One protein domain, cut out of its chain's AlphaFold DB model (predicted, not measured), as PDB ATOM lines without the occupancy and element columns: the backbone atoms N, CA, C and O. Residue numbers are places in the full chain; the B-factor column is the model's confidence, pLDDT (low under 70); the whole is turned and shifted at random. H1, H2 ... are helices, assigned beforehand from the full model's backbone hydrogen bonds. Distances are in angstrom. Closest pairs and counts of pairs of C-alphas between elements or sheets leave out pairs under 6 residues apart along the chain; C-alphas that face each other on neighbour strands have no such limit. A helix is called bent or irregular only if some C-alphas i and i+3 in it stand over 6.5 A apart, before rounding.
ATOM      1  N   ILE A   2      28.888  10.576 -36.203       70.75
ATOM      2  CA  ILE A   2      27.564   9.910 -36.152       70.75
ATOM      3  C   ILE A   2      27.155   9.201 -37.460       70.75
ATOM      4  O   ILE A   2      26.746   8.046 -37.426       70.75
ATOM      5  N   ALA A   3      27.308   9.843 -38.625       79.88
ATOM      6  CA  ALA A   3      26.916   9.225 -39.899       79.88
ATOM      7  C   ALA A   3      27.758   7.984 -40.263       79.88
ATOM      8  O   ALA A   3      27.226   7.002 -40.765       79.88
ATOM      9  N   THR A   4      29.069   8.002 -39.995       82.69
ATOM     10  CA  THR A   4      29.965   6.873 -40.295       82.69
ATOM     11  C   THR A   4      29.689   5.690 -39.378       82.69
ATOM     12  O   THR A   4      29.595   4.562 -39.850       82.69
ATOM     13  N   GLU A   5      29.504   5.945 -38.084       83.50
ATOM     14  CA  GLU A   5      29.122   4.911 -37.118       83.50
ATOM     15  C   GLU A   5      27.769   4.293 -37.463       83.50
ATOM     16  O   GLU A   5      27.625   3.073 -37.404       83.50
ATOM     17  N   ARG A   6      26.798   5.113 -37.887       85.56
ATOM     18  CA  ARG A   6      25.481   4.619 -38.291       85.56
ATOM     19  C   ARG A   6      25.561   3.713 -39.516       85.56
ATOM     20  O   ARG A   6      25.033   2.610 -39.469       85.56
ATOM     21  N   VAL A   7      26.288   4.137 -40.553       88.50
ATOM     22  CA  VAL A   7      26.540   3.311 -41.745       88.50
ATOM     23  C   VAL A   7      27.172   1.974 -41.353       88.50
ATOM     24  O   VAL A   7      26.708   0.927 -41.791       88.50
ATOM     25  N   LEU A   8      28.188   1.982 -40.488       89.62
ATOM     26  CA  LEU A   8      28.851   0.752 -40.044       89.62
ATOM     27  C   LEU A   8      27.929  -0.157 -39.219       89.62
ATOM     28  O   LEU A   8      27.988  -1.376 -39.369       89.62
ATOM     29  N   ALA A   9      27.080   0.411 -38.360       86.81
ATOM     30  CA  ALA A   9      26.115  -0.349 -37.570       86.81
ATOM     31  C   ALA A   9      25.038  -1.003 -38.449       86.81
ATOM     32  O   ALA A   9      24.689  -2.167 -38.223       86.81
ATOM     33  N   ASP A  10      24.546  -0.276 -39.452       87.81
ATOM     34  CA  ASP A  10      23.550  -0.770 -40.399       87.81
ATOM     35  C   ASP A  10      24.160  -1.874 -41.285       87.81
ATOM     36  O   ASP A  10      23.581  -2.954 -41.400       87.81
ATOM     37  N   GLU A  11      25.385  -1.683 -41.792       91.75
ATOM     38  CA  GLU A  11      26.133  -2.708 -42.541       91.75
ATOM     39  C   GLU A  11      26.388  -3.973 -41.726       91.75
ATOM     40  O   GLU A  11      26.112  -5.084 -42.182       91.75
ATOM     41  N   ALA A  12      26.894  -3.818 -40.500       88.81
ATOM     42  CA  ALA A  12      27.152  -4.946 -39.619       88.81
ATOM     43  C   ALA A  12      25.864  -5.709 -39.283       88.81
ATOM     44  O   ALA A  12      25.900  -6.911 -39.048       88.81
ATOM     45  N   THR A  13      24.717  -5.030 -39.240       89.56
ATOM     46  CA  THR A  13      23.425  -5.675 -38.978       89.56
ATOM     47  C   THR A  13      22.915  -6.408 -40.212       89.56
ATOM     48  O   THR A  13      22.543  -7.573 -40.100       89.56
ATOM     49  N   ALA A  14      22.978  -5.781 -41.388       89.69
ATOM     50  CA  ALA A  14      22.581  -6.398 -42.654       89.69
ATOM     51  C   ALA A  14      23.385  -7.672 -42.972       89.69
ATOM     52  O   ALA A  14      22.851  -8.607 -43.561       89.69
ATOM     53  N   ARG A  15      24.655  -7.715 -42.553       90.62
ATOM     54  CA  ARG A  15      25.571  -8.851 -42.754       90.62
ATOM     55  C   ARG A  15      25.572  -9.866 -41.609       90.62
ATOM     56  O   ARG A  15      26.266 -10.871 -41.682       90.62
ATOM     57  N   GLY A  16      24.821  -9.616 -40.534       89.69
ATOM     58  CA  GLY A  16      24.817 -10.491 -39.356       89.69
ATOM     59  C   GLY A  16      26.143 -10.509 -38.581       89.69
ATOM     60  O   GLY A  16      26.399 -11.437 -37.817       89.69
ATOM     61  N   VAL A  17      26.984  -9.484 -38.736       89.62
ATOM     62  CA  VAL A  17      28.259  -9.348 -38.027       89.62
ATOM     63  C   VAL A  17      27.999  -8.997 -36.566       89.62
ATOM     64  O   VAL A  17      27.514  -7.911 -36.238       89.62
ATOM     65  N   THR A  18      28.376  -9.902 -35.668       78.19
ATOM     66  CA  THR A  18      28.192  -9.763 -34.212       78.19
ATOM     67  C   THR A  18      29.431  -9.214 -33.498       78.19
ATOM     68  O   THR A  18      29.340  -8.760 -32.360       78.19
ATOM     69  N   GLY A  19      30.588  -9.205 -34.171       75.88
ATOM     70  CA  GLY A  19      31.871  -8.767 -33.613       75.88
ATOM     71  C   GLY A  19      32.767  -9.881 -33.079       75.88
ATOM     72  O   GLY A  19      33.827  -9.565 -32.550       75.88
ATOM     73  N   HIS A  20      32.379 -11.152 -33.227       74.44
ATOM     74  CA  HIS A  20      33.218 -12.302 -32.885       74.44
ATOM     75  C   HIS A  20      33.176 -13.375 -33.989       74.44
ATOM     76  O   HIS A  20      32.082 -13.695 -34.453       74.44
ATOM     77  N   PRO A  21      34.326 -13.968 -34.365       79.38
ATOM     78  CA  PRO A  21      35.682 -13.544 -34.006       79.38
ATOM     79  C   PRO A  21      36.070 -12.248 -34.744       79.38
ATOM     80  O   PRO A  21      35.836 -12.112 -35.942       79.38
ATOM     81  N   ALA A  22      36.661 -11.289 -34.026       87.38
ATOM     82  CA  ALA A  22      37.227 -10.073 -34.610       87.38
ATOM     83  C   ALA A  22      38.745 -10.048 -34.395       87.38
ATOM     84  O   ALA A  22      39.182 -10.354 -33.283       87.38
ATOM     85  N   PRO A  23      39.540  -9.624 -35.395       92.81
ATOM     86  CA  PRO A  23      40.949  -9.324 -35.167       92.81
ATOM     87  C   PRO A  23      41.080  -8.225 -34.105       92.81
ATOM     88  O   PRO A  23      40.180  -7.398 -33.921       92.81
ATOM     89  N   SER A  24      42.191  -8.214 -33.386       94.69
ATOM     90  CA  SER A  24      42.564  -7.158 -32.452       94.69
ATOM     91  C   SER A  24      42.869  -5.847 -33.182       94.69
ATOM     92  O   SER A  24      43.162  -5.814 -34.378       94.69
ATOM     93  N   GLU A  25      42.815  -4.730 -32.456       93.88
ATOM     94  CA  GLU A  25      43.216  -3.442 -33.029       93.88
ATOM     95  C   GLU A  25      44.706  -3.434 -33.400       93.88
ATOM     96  O   GLU A  25      45.066  -2.889 -34.438       93.88
ATOM     97  N   ALA A  26      45.559  -4.082 -32.599       93.94
ATOM     98  CA  ALA A  26      46.996  -4.154 -32.849       93.94
ATOM     99  C   ALA A  26      47.334  -4.922 -34.139       93.94
ATOM    100  O   ALA A  26      48.268  -4.542 -34.839       93.94
ATOM    101  N   GLU A  27      46.556  -5.947 -34.496       92.88
ATOM    102  CA  GLU A  27      46.723  -6.663 -35.770       92.88
ATOM    103  C   GLU A  27      46.358  -5.787 -36.978       92.88
ATOM    104  O   GLU A  27      47.015  -5.847 -38.015       92.88
ATOM    105  N   LEU A  28      45.322  -4.949 -36.863       94.19
ATOM    106  CA  LEU A  28      44.884  -4.092 -37.973       94.19
ATOM    107  C   LEU A  28      45.707  -2.802 -38.095       94.19
ATOM    108  O   LEU A  28      45.962  -2.328 -39.209       94.19
ATOM    109  N   LEU A  29      46.114  -2.241 -36.953       95.25
ATOM    110  CA  LEU A  29      46.807  -0.961 -36.797       95.25
ATOM    111  C   LEU A  29      48.109  -1.142 -35.983       95.25
ATOM    112  O   LEU A  29      48.224  -0.588 -34.881       95.25
ATOM    113  N   PRO A  30      49.095  -1.891 -36.513       93.56
ATOM    114  CA  PRO A  30      50.310  -2.256 -35.777       93.56
ATOM    115  C   PRO A  30      51.217  -1.064 -35.456       93.56
ATOM    116  O   PRO A  30      51.959  -1.092 -34.479       93.56
ATOM    117  N   ASP A  31      51.152  -0.000 -36.257       92.06
ATOM    118  CA  ASP A  31      51.997   1.176 -36.100       92.06
ATOM    119  C   ASP A  31      51.281   2.469 -36.540       92.06
ATOM    120  O   ASP A  31      50.096   2.487 -36.897       92.06
ATOM    121  N   VAL A  32      51.997   3.592 -36.449       91.31
ATOM    122  CA  VAL A  32      51.497   4.912 -36.864       91.31
ATOM    123  C   VAL A  32      51.282   4.975 -38.378       91.31
ATOM    124  O   VAL A  32      50.332   5.613 -38.825       91.31
ATOM    125  N   THR A  33      52.099   4.278 -39.171       91.00
ATOM    126  CA  THR A  33      51.963   4.240 -40.635       91.00
ATOM    127  C   THR A  33      50.625   3.622 -41.025       91.00
ATOM    128  O   THR A  33      49.867   4.230 -41.775       91.00
ATOM    129  N   ALA A  34      50.261   2.484 -40.427       92.38
ATOM    130  CA  ALA A  34      48.976   1.828 -40.654       92.38
ATOM    131  C   ALA A  34      47.777   2.725 -40.290       92.38
ATOM    132  O   ALA A  34      46.764   2.732 -40.994       92.38
ATOM    133  N   ARG A  35      47.894   3.519 -39.216       93.31
ATOM    134  CA  ARG A  35      46.869   4.506 -38.822       93.31
ATOM    135  C   ARG A  35      46.736   5.639 -39.839       93.31
ATOM    136  O   ARG A  35      45.621   6.063 -40.135       93.31
ATOM    137  N   LEU A  36      47.852   6.112 -40.390       91.81
ATOM    138  CA  LEU A  36      47.853   7.159 -41.413       91.81
ATOM    139  C   LEU A  36      47.294   6.654 -42.752       91.81
ATOM    140  O   LEU A  36      46.513   7.363 -43.381       91.81
ATOM    141  N   GLU A  37      47.624   5.427 -43.159       91.38
ATOM    142  CA  GLU A  37      47.155   4.810 -44.413       91.38
ATOM    143  C   GLU A  37      45.629   4.702 -44.509       91.38
ATOM    144  O   GLU A  37      45.042   4.899 -45.582       91.38
ATOM    145  N   ILE A  38      44.981   4.355 -43.394       92.38
ATOM    146  CA  ILE A  38      43.528   4.176 -43.341       92.38
ATOM    147  C   ILE A  38      42.790   5.497 -43.064       92.38
ATOM    148  O   ILE A  38      41.623   5.637 -43.426       92.38
ATOM    149  N   GLY A  39      43.475   6.486 -42.484       92.12
ATOM    150  CA  GLY A  39      42.925   7.794 -42.131       92.12
ATOM    151  C   GLY A  39      42.246   7.821 -40.758       92.12
ATOM    152  O   GLY A  39      41.770   6.808 -40.248       92.12
ATOM    153  N   SER A  40      42.174   9.008 -40.150       89.88
ATOM    154  CA  SER A  40      41.777   9.198 -38.743       89.88
ATOM    155  C   SER A  40      40.388   8.651 -38.397       89.88
ATOM    156  O   SER A  40      40.236   7.963 -37.392       89.88
ATOM    157  N   VAL A  41      39.378   8.916 -39.232       87.56
ATOM    158  CA  VAL A  41      37.998   8.462 -38.985       87.56
ATOM    159  C   VAL A  41      37.898   6.939 -39.064       87.56
ATOM    160  O   VAL A  41      37.314   6.321 -38.178       87.56
ATOM    161  N   ALA A  42      38.481   6.329 -40.099       89.50
ATOM    162  CA  ALA A  42      38.464   4.879 -40.262       89.50
ATOM    163  C   ALA A  42      39.306   4.177 -39.182       89.50
ATOM    164  O   ALA A  42      38.909   3.127 -38.691       89.50
ATOM    165  N   ALA A  43      40.423   4.774 -38.756       92.19
ATOM    166  CA  ALA A  43      41.214   4.270 -37.637       92.19
ATOM    167  C   ALA A  43      40.421   4.308 -36.319       92.19
ATOM    168  O   ALA A  43      40.415   3.324 -35.587       92.19
ATOM    169  N   ALA A  44      39.708   5.404 -36.035       92.06
ATOM    170  CA  ALA A  44      38.951   5.563 -34.793       92.06
ATOM    171  C   ALA A  44      37.839   4.512 -34.636       92.06
ATOM    172  O   ALA A  44      37.673   3.935 -33.564       92.06
ATOM    173  N   VAL A  45      37.102   4.210 -35.709       92.25
ATOM    174  CA  VAL A  45      36.015   3.216 -35.653       92.25
ATOM    175  C   VAL A  45      36.522   1.778 -35.481       92.25
ATOM    176  O   VAL A  45      35.765   0.920 -35.032       92.25
ATOM    177  N   LEU A  46      37.799   1.495 -35.770       94.00
ATOM    178  CA  LEU A  46      38.397   0.179 -35.517       94.00
ATOM    179  C   LEU A  46      38.646  -0.100 -34.027       94.00
ATOM    180  O   LEU A  46      38.946  -1.243 -33.681       94.00
ATOM    181  N   ALA A  47      38.432   0.866 -33.126       92.38
ATOM    182  CA  ALA A  47      38.386   0.608 -31.685       92.38
ATOM    183  C   ALA A  47      37.244  -0.363 -31.304       92.38
ATOM    184  O   ALA A  47      37.346  -1.113 -30.327       92.38
ATOM    185  N   TYR A  48      36.178  -0.431 -32.110       92.25
ATOM    186  CA  TYR A  48      35.012  -1.275 -31.849       92.25
ATOM    187  C   TYR A  48      35.168  -2.687 -32.456       92.25
ATOM    188  O   TYR A  48      35.316  -2.814 -33.676       92.25
ATOM    189  N   PRO A  49      35.048  -3.779 -31.665       93.25
ATOM    190  CA  PRO A  49      35.207  -5.156 -32.158       93.25
ATOM    191  C   PRO A  49      34.294  -5.505 -33.337       93.25
ATOM    192  O   PRO A  49      34.717  -6.151 -34.292       93.25
ATOM    193  N   ARG A  50      33.051  -5.014 -33.315       93.25
ATOM    194  CA  ARG A  50      32.081  -5.231 -34.395       93.25
ATOM    195  C   ARG A  50      32.544  -4.653 -35.732       93.25
ATOM    196  O   ARG A  50      32.361  -5.290 -36.764       93.25
ATOM    197  N   VAL A  51      33.194  -3.490 -35.707       93.94
ATOM    198  CA  VAL A  51      33.753  -2.860 -36.908       93.94
ATOM    199  C   VAL A  51      34.985  -3.621 -37.391       93.94
ATOM    200  O   VAL A  51      35.169  -3.761 -38.593       93.94
ATOM    201  N   ARG A  52      35.797  -4.184 -36.487       96.38
ATOM    202  CA  ARG A  52      36.932  -5.042 -36.867       96.38
ATOM    203  C   ARG A  52      36.495  -6.368 -37.492       96.38
ATOM    204  O   ARG A  52      37.114  -6.809 -38.455       96.38
ATOM    205  N   ALA A  53      35.414  -6.980 -37.007       95.25
ATOM    206  CA  ALA A  53      34.820  -8.144 -37.668       95.25
ATOM    207  C   ALA A  53      34.284  -7.786 -39.062       95.25
ATOM    208  O   ALA A  53      34.547  -8.501 -40.025       95.25
ATOM    209  N   LEU A  54      33.610  -6.638 -39.194       95.06
ATOM    210  CA  LEU A  54      33.133  -6.157 -40.489       95.06
ATOM    211  C   LEU A  54      34.293  -5.866 -41.449       95.06
ATOM    212  O   LEU A  54      34.239  -6.270 -42.603       95.06
ATOM    213  N   PHE A  55      35.362  -5.225 -40.966       95.94
ATOM    214  CA  PHE A  55      36.608  -5.046 -41.712       95.94
ATOM    215  C   PHE A  55      37.123  -6.389 -42.224       95.94
ATOM    216  O   PHE A  55      37.469  -6.502 -43.399       95.94
ATOM    217  N   ALA A  56      37.168  -7.403 -41.355       95.69
ATOM    218  CA  ALA A  56      37.663  -8.719 -41.718       95.69
ATOM    219  C   ALA A  56      36.828  -9.346 -42.842       95.69
ATOM    220  O   ALA A  56      37.411  -9.835 -43.808       95.69
ATOM    221  N   GLU A  57      35.500  -9.254 -42.747       95.12
ATOM    222  CA  GLU A  57      34.561  -9.769 -43.745       95.12
ATOM    223  C   GLU A  57      34.680  -9.044 -45.091       95.12
ATOM    224  O   GLU A  57      34.935  -9.679 -46.111       95.12
ATOM    225  N   VAL A  58      34.556  -7.712 -45.119       96.00
ATOM    226  CA  VAL A  58      34.515  -6.959 -46.391       96.00
ATOM    227  C   VAL A  58      35.857  -6.930 -47.121       96.00
ATOM    228  O   VAL A  58      35.927  -6.514 -48.274       96.00
ATOM    229  N   THR A  59      36.930  -7.354 -46.454       97.25
ATOM    230  CA  THR A  59      38.275  -7.447 -47.032       97.25
ATOM    231  C   THR A  59      38.775  -8.886 -47.165       97.25
ATOM    232  O   THR A  59      39.955  -9.080 -47.450       97.25
ATOM    233  N   ALA A  60      37.916  -9.893 -46.962       95.94
ATOM    234  CA  ALA A  60      38.302 -11.307 -46.996       95.94
ATOM    235  C   ALA A  60      38.860 -11.753 -48.361       95.94
ATOM    236  O   ALA A  60      39.753 -12.600 -48.427       95.94
ATOM    237  N   ASP A  61      38.381 -11.138 -49.443       96.81
ATOM    238  CA  ASP A  61      38.798 -11.456 -50.811       96.81
ATOM    239  C   ASP A  61      40.038 -10.678 -51.273       96.81
ATOM    240  O   ASP A  61      40.522 -10.883 -52.386       96.81
ATOM    241  N   VAL A  62      40.595  -9.796 -50.435       97.94
ATOM    242  CA  VAL A  62      41.836  -9.085 -50.763       97.94
ATOM    243  C   VAL A  62      42.998 -10.071 -50.721       97.94
ATOM    244  O   VAL A  62      43.229 -10.737 -49.713       97.94
ATOM    245  N   ARG A  63      43.753 -10.141 -51.818       96.69
ATOM    246  CA  ARG A  63      44.933 -10.996 -51.973       96.69
ATOM    247  C   ARG A  63      46.133 -10.163 -52.407       96.69
ATOM    248  O   ARG A  63      45.963  -9.091 -52.979       96.69
ATOM    249  N   VAL A  64      47.323 -10.683 -52.125       97.31
ATOM    250  CA  VAL A  64      48.605 -10.174 -52.622       97.31
ATOM    251  C   VAL A  64      49.306 -11.336 -53.311       97.31
ATOM    252  O   VAL A  64      49.397 -12.419 -52.730       97.31
ATOM    253  N   GLY A  65      49.738 -11.130 -54.553       96.81
ATOM    254  CA  GLY A  65      50.436 -12.147 -55.338       96.81
ATOM    255  C   GLY A  65      51.932 -12.230 -55.029       96.81
ATOM    256  O   GLY A  65      52.547 -11.259 -54.583       96.81
ATOM    257  N   ASP A  66      52.545 -13.373 -55.342       97.06
ATOM    258  CA  ASP A  66      53.996 -13.569 -55.201       97.06
ATOM    259  C   ASP A  66      54.813 -12.558 -56.020       97.06
ATOM    260  O   ASP A  66      55.855 -12.085 -55.561       97.06
ATOM    261  N   ASP A  67      54.316 -12.164 -57.196       97.81
ATOM    262  CA  ASP A  67      54.951 -11.148 -58.039       97.81
ATOM    263  C   ASP A  67      54.975  -9.772 -57.359       97.81
ATOM    264  O   ASP A  67      55.962  -9.040 -57.456       97.81
ATOM    265  N   GLU A  68      53.921  -9.417 -56.620       98.06
ATOM    266  CA  GLU A  68      53.865  -8.162 -55.864       98.06
ATOM    267  C   GLU A  68      54.858  -8.176 -54.700       98.06
ATOM    268  O   GLU A  68      55.540  -7.175 -54.459       98.06
ATOM    269  N   VAL A  69      54.979  -9.318 -54.017       98.31
ATOM    270  CA  VAL A  69      55.948  -9.537 -52.936       98.31
ATOM    271  C   VAL A  69      57.380  -9.413 -53.465       98.31
ATOM    272  O   VAL A  69      58.174  -8.643 -52.916       98.31
ATOM    273  N   ALA A  70      57.698 -10.092 -54.570       97.69
ATOM    274  CA  ALA A  70      59.009 -10.018 -55.210       97.69
ATOM    275  C   ALA A  70      59.326  -8.596 -55.707       97.69
ATOM    276  O   ALA A  70      60.403  -8.059 -55.434       97.69
ATOM    277  N   ALA A  71      58.369  -7.933 -56.367       98.00
ATOM    278  CA  ALA A  71      58.530  -6.561 -56.844       98.00
ATOM    279  C   ALA A  71      58.672  -5.550 -55.696       98.00
ATOM    280  O   ALA A  71      59.363  -4.536 -55.827       98.00
ATOM    281  N   TYR A  72      58.005  -5.776 -54.563       97.75
ATOM    282  CA  TYR A  72      58.179  -4.946 -53.379       97.75
ATOM    283  C   TYR A  72      59.568  -5.128 -52.765       97.75
ATOM    284  O   TYR A  72      60.216  -4.124 -52.467       97.75
ATOM    285  N   HIS A  73      60.042  -6.371 -52.620       97.50
ATOM    286  CA  HIS A  73      61.386  -6.673 -52.115       97.50
ATOM    287  C   HIS A  73      62.472  -6.022 -52.972       97.50
ATOM    288  O   HIS A  73      63.331  -5.330 -52.434       97.50
ATOM    289  N   ALA A  74      62.371  -6.141 -54.299       96.69
ATOM    290  CA  ALA A  74      63.325  -5.542 -55.230       96.69
ATOM    291  C   ALA A  74      63.400  -4.007 -55.111       96.69
ATOM    292  O   ALA A  74      64.480  -3.429 -55.195       96.69
ATOM    293  N   ARG A  75      62.259  -3.339 -54.880       97.25
ATOM    294  CA  ARG A  75      62.193  -1.879 -54.675       97.25
ATOM    295  C   ARG A  75      62.621  -1.445 -53.273       97.25
ATOM    296  O   ARG A  75      63.060  -0.313 -53.098       97.25
ATOM    297  N   ASN A  76      62.479  -2.323 -52.280       96.12
ATOM    298  CA  ASN A  76      62.700  -2.025 -50.865       96.12
ATOM    299  C   ASN A  76      63.643  -3.052 -50.204       96.12
ATOM    300  O   ASN A  76      63.285  -3.647 -49.181       96.12
ATOM    301  N   PRO A  77      64.862  -3.253 -50.738       93.00
ATOM    302  CA  PRO A  77      65.716  -4.392 -50.391       93.00
ATOM    303  C   PRO A  77      66.123  -4.448 -48.910       93.00
ATOM    304  O   PRO A  77      66.376  -5.521 -48.372       93.00
ATOM    305  N   LEU A  78      66.160  -3.301 -48.224       93.94
ATOM    306  CA  LEU A  78      66.578  -3.197 -46.821       93.94
ATOM    307  C   LEU A  78      65.407  -3.073 -45.833       93.94
ATOM    308  O   LEU A  78      65.627  -3.052 -44.626       93.94
ATOM    309  N   ARG A  79      64.157  -3.000 -46.309       91.88
ATOM    310  CA  ARG A  79      62.982  -2.676 -45.472       91.88
ATOM    311  C   ARG A  79      62.672  -3.716 -44.394       91.88
ATOM    312  O   ARG A  79      62.099  -3.355 -43.365       91.88
ATOM    313  N   PHE A  80      63.039  -4.968 -44.655       92.44
ATOM    314  CA  PHE A  80      62.868  -6.125 -43.768       92.44
ATOM    315  C   PHE A  80      64.208  -6.709 -43.303       92.44
ATOM    316  O   PHE A  80      64.270  -7.836 -42.816       92.44
ATOM    317  N   ALA A  81      65.304  -5.966 -43.472       92.38
ATOM    318  CA  ALA A  81      66.584  -6.370 -42.922       92.38
ATOM    319  C   ALA A  81      66.556  -6.249 -41.390       92.38
ATOM    320  O   ALA A  81      66.040  -5.274 -40.839       92.38
ATOM    321  N   ALA A  82      67.119  -7.244 -40.701       85.81
ATOM    322  CA  ALA A  82      67.230  -7.207 -39.251       85.81
ATOM    323  C   ALA A  82      68.106  -6.014 -38.813       85.81
ATOM    324  O   ALA A  82      69.129  -5.749 -39.457       85.81
ATOM    325  N   PRO A  83      67.754  -5.308 -37.723       82.75
ATOM    326  CA  PRO A  83      68.604  -4.262 -37.169       82.75
ATOM    327  C   PRO A  83      69.979  -4.826 -36.808       82.75
ATOM    328  O   PRO A  83      70.076  -5.846 -36.127       82.75
ATOM    329  N   VAL A  84      71.050  -4.151 -37.224       83.19
ATOM    330  CA  VAL A  84      72.414  -4.559 -36.874       83.19
ATOM    331  C   VAL A  84      72.817  -3.845 -35.579       83.19
ATOM    332  O   VAL A  84      72.764  -2.611 -35.535       83.19
ATOM    333  N   VAL A  92      73.208   0.187 -36.392       84.44
ATOM    334  CA  VAL A  92      73.774   0.608 -37.681       84.44
ATOM    335  C   VAL A  92      72.847   0.186 -38.825       84.44
ATOM    336  O   VAL A  92      72.212  -0.871 -38.730       84.44
ATOM    337  N   PRO A  93      72.737   0.990 -39.902       79.88
ATOM    338  CA  PRO A  93      71.926   0.622 -41.051       79.88
ATOM    339  C   PRO A  93      72.389  -0.714 -41.649       79.88
ATOM    340  O   PRO A  93      73.594  -0.918 -41.826       79.88
ATOM    341  N   PRO A  94      71.462  -1.625 -41.979       83.00
ATOM    342  CA  PRO A  94      71.814  -2.858 -42.659       83.00
ATOM    343  C   PRO A  94      72.368  -2.542 -44.050       83.00
ATOM    344  O   PRO A  94      71.794  -1.754 -44.797       83.00
ATOM    345  N   VAL A  95      73.489  -3.171 -44.401       83.06
ATOM    346  CA  VAL A  95      74.181  -2.960 -45.687       83.06
ATOM    347  C   VAL A  95      73.826  -4.009 -46.742       83.06
ATOM    348  O   VAL A  95      74.119  -3.820 -47.918       83.06
ATOM    349  N   ALA A  96      73.190  -5.110 -46.335       87.38
ATOM    350  CA  ALA A  96      72.829  -6.213 -47.214       87.38
ATOM    351  C   ALA A  96      71.347  -6.572 -47.068       87.38
ATOM    352  O   ALA A  96      70.818  -6.667 -45.957       87.38
ATOM    353  N   ALA A  97      70.697  -6.797 -48.207       90.19
ATOM    354  CA  ALA A  97      69.319  -7.256 -48.270       90.19
ATOM    355  C   ALA A  97      69.221  -8.724 -47.825       90.19
ATOM    356  O   ALA A  97      70.008  -9.551 -48.298       90.19
ATOM    357  N   PRO A  98      68.259  -9.097 -46.962       94.38
ATOM    358  CA  PRO A  98      67.973 -10.503 -46.727       94.38
ATOM    359  C   PRO A  98      67.432 -11.146 -48.020       94.38
ATOM    360  O   PRO A  98      66.693 -10.488 -48.761       94.38
ATOM    361  N   PRO A  99      67.750 -12.426 -48.291       95.31
ATOM    362  CA  PRO A  99      67.144 -13.172 -49.390       95.31
ATOM    363  C   PRO A  99      65.620 -13.172 -49.275       95.31
ATOM    364  O   PRO A  99      65.100 -13.308 -48.164       95.31
ATOM    365  N   LEU A 100      64.925 -13.072 -50.414       95.75
ATOM    366  CA  LEU A 100      63.462 -12.999 -50.469       95.75
ATOM    367  C   LEU A 100      62.801 -14.115 -49.656       95.75
ATOM    368  O   LEU A 100      61.937 -13.833 -48.838       95.75
ATOM    369  N   GLU A 101      63.272 -15.354 -49.792       96.19
ATOM    370  CA  GLU A 101      62.674 -16.507 -49.104       96.19
ATOM    371  C   GLU A 101      62.703 -16.410 -47.577       96.19
ATOM    372  O   GLU A 101      61.877 -17.016 -46.907       96.19
ATOM    373  N   ARG A 102      63.618 -15.619 -47.002       95.81
ATOM    374  CA  ARG A 102      63.659 -15.405 -45.549       95.81
ATOM    375  C   ARG A 102      62.613 -14.395 -45.074       95.81
ATOM    376  O   ARG A 102      62.247 -14.413 -43.906       95.81
ATOM    377  N   VAL A 103      62.191 -13.479 -45.943       96.94
ATOM    378  CA  VAL A 103      61.328 -12.340 -45.587       96.94
ATOM    379  C   VAL A 103      60.007 -12.312 -46.354       96.94
ATOM    380  O   VAL A 103      59.228 -11.382 -46.164       96.94
ATOM    381  N   ARG A 104      59.738 -13.319 -47.195       97.12
ATOM    382  CA  ARG A 104      58.543 -13.429 -48.043       97.12
ATOM    383  C   ARG A 104      57.263 -13.260 -47.233       97.12
ATOM    384  O   ARG A 104      56.471 -12.384 -47.561       97.12
ATOM    385  N   ASP A 105      57.108 -14.027 -46.158       96.94
ATOM    386  CA  ASP A 105      55.890 -14.014 -45.340       96.94
ATOM    387  C   ASP A 105      55.681 -12.655 -44.664       96.94
ATOM    388  O   ASP A 105      54.602 -12.079 -44.749       96.94
ATOM    389  N   ALA A 106      56.742 -12.069 -44.102       95.62
ATOM    390  CA  ALA A 106      56.675 -10.746 -43.480       95.62
ATOM    391  C   ALA A 106      56.307  -9.639 -44.490       95.62
ATOM    392  O   ALA A 106      55.568  -8.708 -44.163       95.62
ATOM    393  N   ILE A 107      56.802  -9.734 -45.729       97.19
ATOM    394  CA  ILE A 107      56.415  -8.821 -46.812       97.19
ATOM    395  C   ILE A 107      54.953  -9.052 -47.197       97.19
ATOM    396  O   ILE A 107      54.206  -8.082 -47.318       97.19
ATOM    397  N   ALA A 108      54.535 -10.305 -47.380       97.69
ATOM    398  CA  ALA A 108      53.169 -10.652 -47.752       97.69
ATOM    399  C   ALA A 108      52.157 -10.166 -46.705       97.69
ATOM    400  O   ALA A 108      51.177  -9.518 -47.065       97.69
ATOM    401  N   GLU A 109      52.425 -10.383 -45.415       95.62
ATOM    402  CA  GLU A 109      51.606  -9.882 -44.306       95.62
ATOM    403  C   GLU A 109      51.519  -8.353 -44.307       95.62
ATOM    404  O   GLU A 109      50.429  -7.784 -44.196       95.62
ATOM    405  N   HIS A 110      52.655  -7.672 -44.488       95.38
ATOM    406  CA  HIS A 110      52.702  -6.214 -44.551       95.38
ATOM    407  C   HIS A 110      51.864  -5.662 -45.712       95.38
ATOM    408  O   HIS A 110      51.033  -4.768 -45.513       95.38
ATOM    409  N   LEU A 111      52.058  -6.212 -46.913       97.38
ATOM    410  CA  LEU A 111      51.336  -5.804 -48.114       97.38
ATOM    411  C   LEU A 111      49.846  -6.115 -48.005       97.38
ATOM    412  O   LEU A 111      49.024  -5.264 -48.341       97.38
ATOM    413  N   LEU A 112      49.486  -7.291 -47.491       97.62
ATOM    414  CA  LEU A 112      48.096  -7.681 -47.295       97.62
ATOM    415  C   LEU A 112      47.409  -6.747 -46.296       97.62
ATOM    416  O   LEU A 112      46.308  -6.266 -46.563       97.62
ATOM    417  N   GLY A 113      48.066  -6.427 -45.179       96.06
ATOM    418  CA  GLY A 113      47.557  -5.457 -44.210       96.06
ATOM    419  C   GLY A 113      47.286  -4.093 -44.851       96.06
ATOM    420  O   GLY A 113      46.195  -3.539 -44.693       96.06
ATOM    421  N   ALA A 114      48.242  -3.574 -45.627       96.50
ATOM    422  CA  ALA A 114      48.094  -2.297 -46.329       96.50
ATOM    423  C   ALA A 114      46.970  -2.335 -47.380       96.50
ATOM    424  O   ALA A 114      46.133  -1.427 -47.442       96.50
ATOM    425  N   ALA A 115      46.893  -3.410 -48.167       97.44
ATOM    426  CA  ALA A 115      45.866  -3.605 -49.184       97.44
ATOM    427  C   ALA A 115      44.461  -3.670 -48.568       97.44
ATOM    428  O   ALA A 115      43.548  -2.992 -49.046       97.44
ATOM    429  N   ARG A 116      44.288  -4.406 -47.463       97.69
ATOM    430  CA  ARG A 116      43.009  -4.503 -46.742       97.69
ATOM    431  C   ARG A 116      42.590  -3.163 -46.147       97.69
ATOM    432  O   ARG A 116      41.438  -2.766 -46.313       97.69
ATOM    433  N   ARG A 117      43.513  -2.412 -45.531       97.56
ATOM    434  CA  ARG A 117      43.235  -1.048 -45.035       97.56
ATOM    435  C   ARG A 117      42.764  -0.121 -46.156       97.56
ATOM    436  O   ARG A 117      41.759   0.572 -45.998       97.56
ATOM    437  N   ARG A 118      43.434  -0.149 -47.313       96.25
ATOM    438  CA  ARG A 118      43.023   0.628 -48.492       96.25
ATOM    439  C   ARG A 118      41.642   0.207 -49.004       96.25
ATOM    440  O   ARG A 118      40.818   1.079 -49.269       96.25
ATOM    441  N   ALA A 119      41.392  -1.094 -49.133       97.06
ATOM    442  CA  ALA A 119      40.117  -1.628 -49.607       97.06
ATOM    443  C   ALA A 119      38.959  -1.234 -48.681       97.06
ATOM    444  O   ALA A 119      37.933  -0.750 -49.153       97.06
ATOM    445  N   PHE A 120      39.153  -1.349 -47.365       96.31
ATOM    446  CA  PHE A 120      38.160  -0.934 -46.379       96.31
ATOM    447  C   PHE A 120      37.838   0.559 -46.468       96.31
ATOM    448  O   PHE A 120      36.667   0.931 -46.434       96.31
ATOM    449  N   ARG A 121      38.853   1.419 -46.630       94.31
ATOM    450  CA  ARG A 121      38.645   2.863 -46.809       94.31
ATOM    451  C   ARG A 121      37.779   3.157 -48.037       94.31
ATOM    452  O   ARG A 121      36.784   3.862 -47.918       94.31
ATOM    453  N   VAL A 122      38.115   2.564 -49.185       94.62
ATOM    454  CA  VAL A 122      37.341   2.726 -50.431       94.62
ATOM    455  C   VAL A 122      35.904   2.225 -50.265       94.62
ATOM    456  O   VAL A 122      34.962   2.903 -50.675       94.62
ATOM    457  N   TRP A 123      35.724   1.063 -49.637       95.38
ATOM    458  CA  TRP A 123      34.403   0.512 -49.348       95.38
ATOM    459  C   TRP A 123      33.577   1.442 -48.448       95.38
ATOM    460  O   TRP A 123      32.423   1.733 -48.765       95.38
ATOM    461  N   LEU A 124      34.167   1.958 -47.365       92.44
ATOM    462  CA  LEU A 124      33.489   2.848 -46.424       92.44
ATOM    463  C   LEU A 124      33.064   4.157 -47.095       92.44
ATOM    464  O   LEU A 124      31.932   4.606 -46.903       92.44
ATOM    465  N   ASP A 125      33.945   4.745 -47.903       90.62
ATOM    466  CA  ASP A 125      33.645   5.954 -48.669       90.62
ATOM    467  C   ASP A 125      32.491   5.703 -49.656       90.62
ATOM    468  O   ASP A 125      31.547   6.494 -49.716       90.62
ATOM    469  N   GLY A 126      32.495   4.556 -50.346       91.12
ATOM    470  CA  GLY A 126      31.407   4.140 -51.235       91.12
ATOM    471  C   GLY A 126      30.069   3.937 -50.514       91.12
ATOM    472  O   GLY A 126      29.036   4.423 -50.979       91.12
ATOM    473  N   ARG A 127      30.061   3.278 -49.343       91.56
ATOM    474  CA  ARG A 127      28.838   3.104 -48.535       91.56
ATOM    475  C   ARG A 127      28.301   4.431 -48.016       91.56
ATOM    476  O   ARG A 127      27.094   4.653 -48.059       91.56
ATOM    477  N   ARG A 128      29.179   5.336 -47.577       88.81
ATOM    478  CA  ARG A 128      28.774   6.682 -47.151       88.81
ATOM    479  C   ARG A 128      28.162   7.470 -48.302       88.81
ATOM    480  O   ARG A 128      27.107   8.054 -48.106       88.81
ATOM    481  N   ALA A 129      28.770   7.443 -49.487       86.44
ATOM    482  CA  ALA A 129      28.229   8.127 -50.660       86.44
ATOM    483  C   ALA A 129      26.854   7.582 -51.095       86.44
ATOM    484  O   ALA A 129      26.025   8.342 -51.580       86.44
ATOM    485  N   ALA A 130      26.600   6.283 -50.905       85.69
ATOM    486  CA  ALA A 130      25.324   5.660 -51.256       85.69
ATOM    487  C   ALA A 130      24.191   5.939 -50.249       85.69
ATOM    488  O   ALA A 130      23.025   5.936 -50.631       85.69
ATOM    489  N   LEU A 131      24.521   6.127 -48.967       83.06
ATOM    490  CA  LEU A 131      23.537   6.199 -47.878       83.06
ATOM    491  C   LEU A 131      23.360   7.602 -47.291       83.06
ATOM    492  O   LEU A 131      22.363   7.863 -46.623       83.06
ATOM    493  N   VAL A 132      24.323   8.498 -47.505       78.94
ATOM    494  CA  VAL A 132      24.279   9.863 -46.982       78.94
ATOM    495  C   VAL A 132      23.931  10.810 -48.118       78.94
ATOM    496  O   VAL A 132      24.750  11.072 -48.995       78.94
TER     497      VAL A 132
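What this domain is: This is residues 2 to 84 and 92 to 132 of the 153 residues of the protein "Malonyl CoA-acyl carrier protein transacylase, FabD2" of Mycobacterium ulcerans (strain Agy99) (UniProt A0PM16). One long, kinked helix, H7, makes a spine along most of the model's length, with the short helices H2, H3, H4 and H5 gathered over one side of it around residues 113 to 121. H1 makes a corner with the last part of H7, H6 packs crosswise on its first part, residues 100 to 111, and the stretch with the cut, residues 76 to 84 and 92 to 99, lies at that same end. The printed part has 124 residues with seven named helices, H1 to H7 along the chain, and no named strand; the class is all helix. It is only just loose, close to compact, with a radius of gyration of the C-alphas of 16.8 A, and elongated, spanning 50 by 27 by 27 A.

Where its parts are: H1, residues 2 to 14, begins at C-alpha 2 (27.564, 9.910, -36.152) and is 18.2 A long from first to last C-alpha. H2 is residues 25 to 28, 5.3 A, H3 residues 32 to 38, 10.3 A, and H4 residues 40 to 45, 8.9 A. H5, residues 49 to 58, is 14.4 A long, and H6, residues 66 to 75, is 14.3 A. H7, residues 100 to 131, is 44.4 A long, from C-alpha 100 (63.462, -12.999, -50.469) to C-alpha 131 (23.537, 6.199, -47.878). H7 is irregular, with C-alphas 102 and 105 7.9 A apart, and has a kink of 32 degrees near residue 107.

How they stand to each other: H7 is the hub, touching three helices. With residues 127 to 131 alone it touches residues 3 to 7 of H1, about perpendicular at 76 degrees; the closest C-alphas, of Val 7 and Arg 128, are 6.8 A apart. With residues 114 to 121 alone it touches H3, a steep tilt of 44 degrees, the same way; the closest C-alphas, of Ile 38 and Arg 117, are 5.5 A apart. With residues 100 to 111 alone it touches H6, about perpendicular at 75 degrees; the closest C-alphas, of Val 69 and Ala 108, are 6.0 A apart. H5 is close to H7 but not clearly touching, the closest C-alphas, of Phe 55 and Phe 120, being 6.4 A apart. The same holds for H2, with Leu 28 and Gly 113 at 6.9 A, and for H4, with Ala 42 and Arg 121 at 6.9 A. H1 touches H5 with residues 8 to 12 alone, a steep tilt of 65 degrees, the same way; the closest C-alphas, of Ala 12 and Leu 54, are 6.2 A apart. H6 is apart from H1, H2, H3, H4 and H5. In H1, H3, H4, H5 and H6 every O i to N i+4 pair is within hydrogen-bond range, in H7 26 of 28, and H2 is too short for such a pair.

The domain as a whole: The two C-alphas farthest apart, of Ala 14 and Val 92, are 51.9 A apart. Residues 85 to 91 are not printed, in the link from H6 to H7; C-alphas 84 and 92 are 5.4 A apart across this cut. Of the links that are printed whole, none is long. The mean pLDDT of the printed part is 91.9, and no printed residue is under 70.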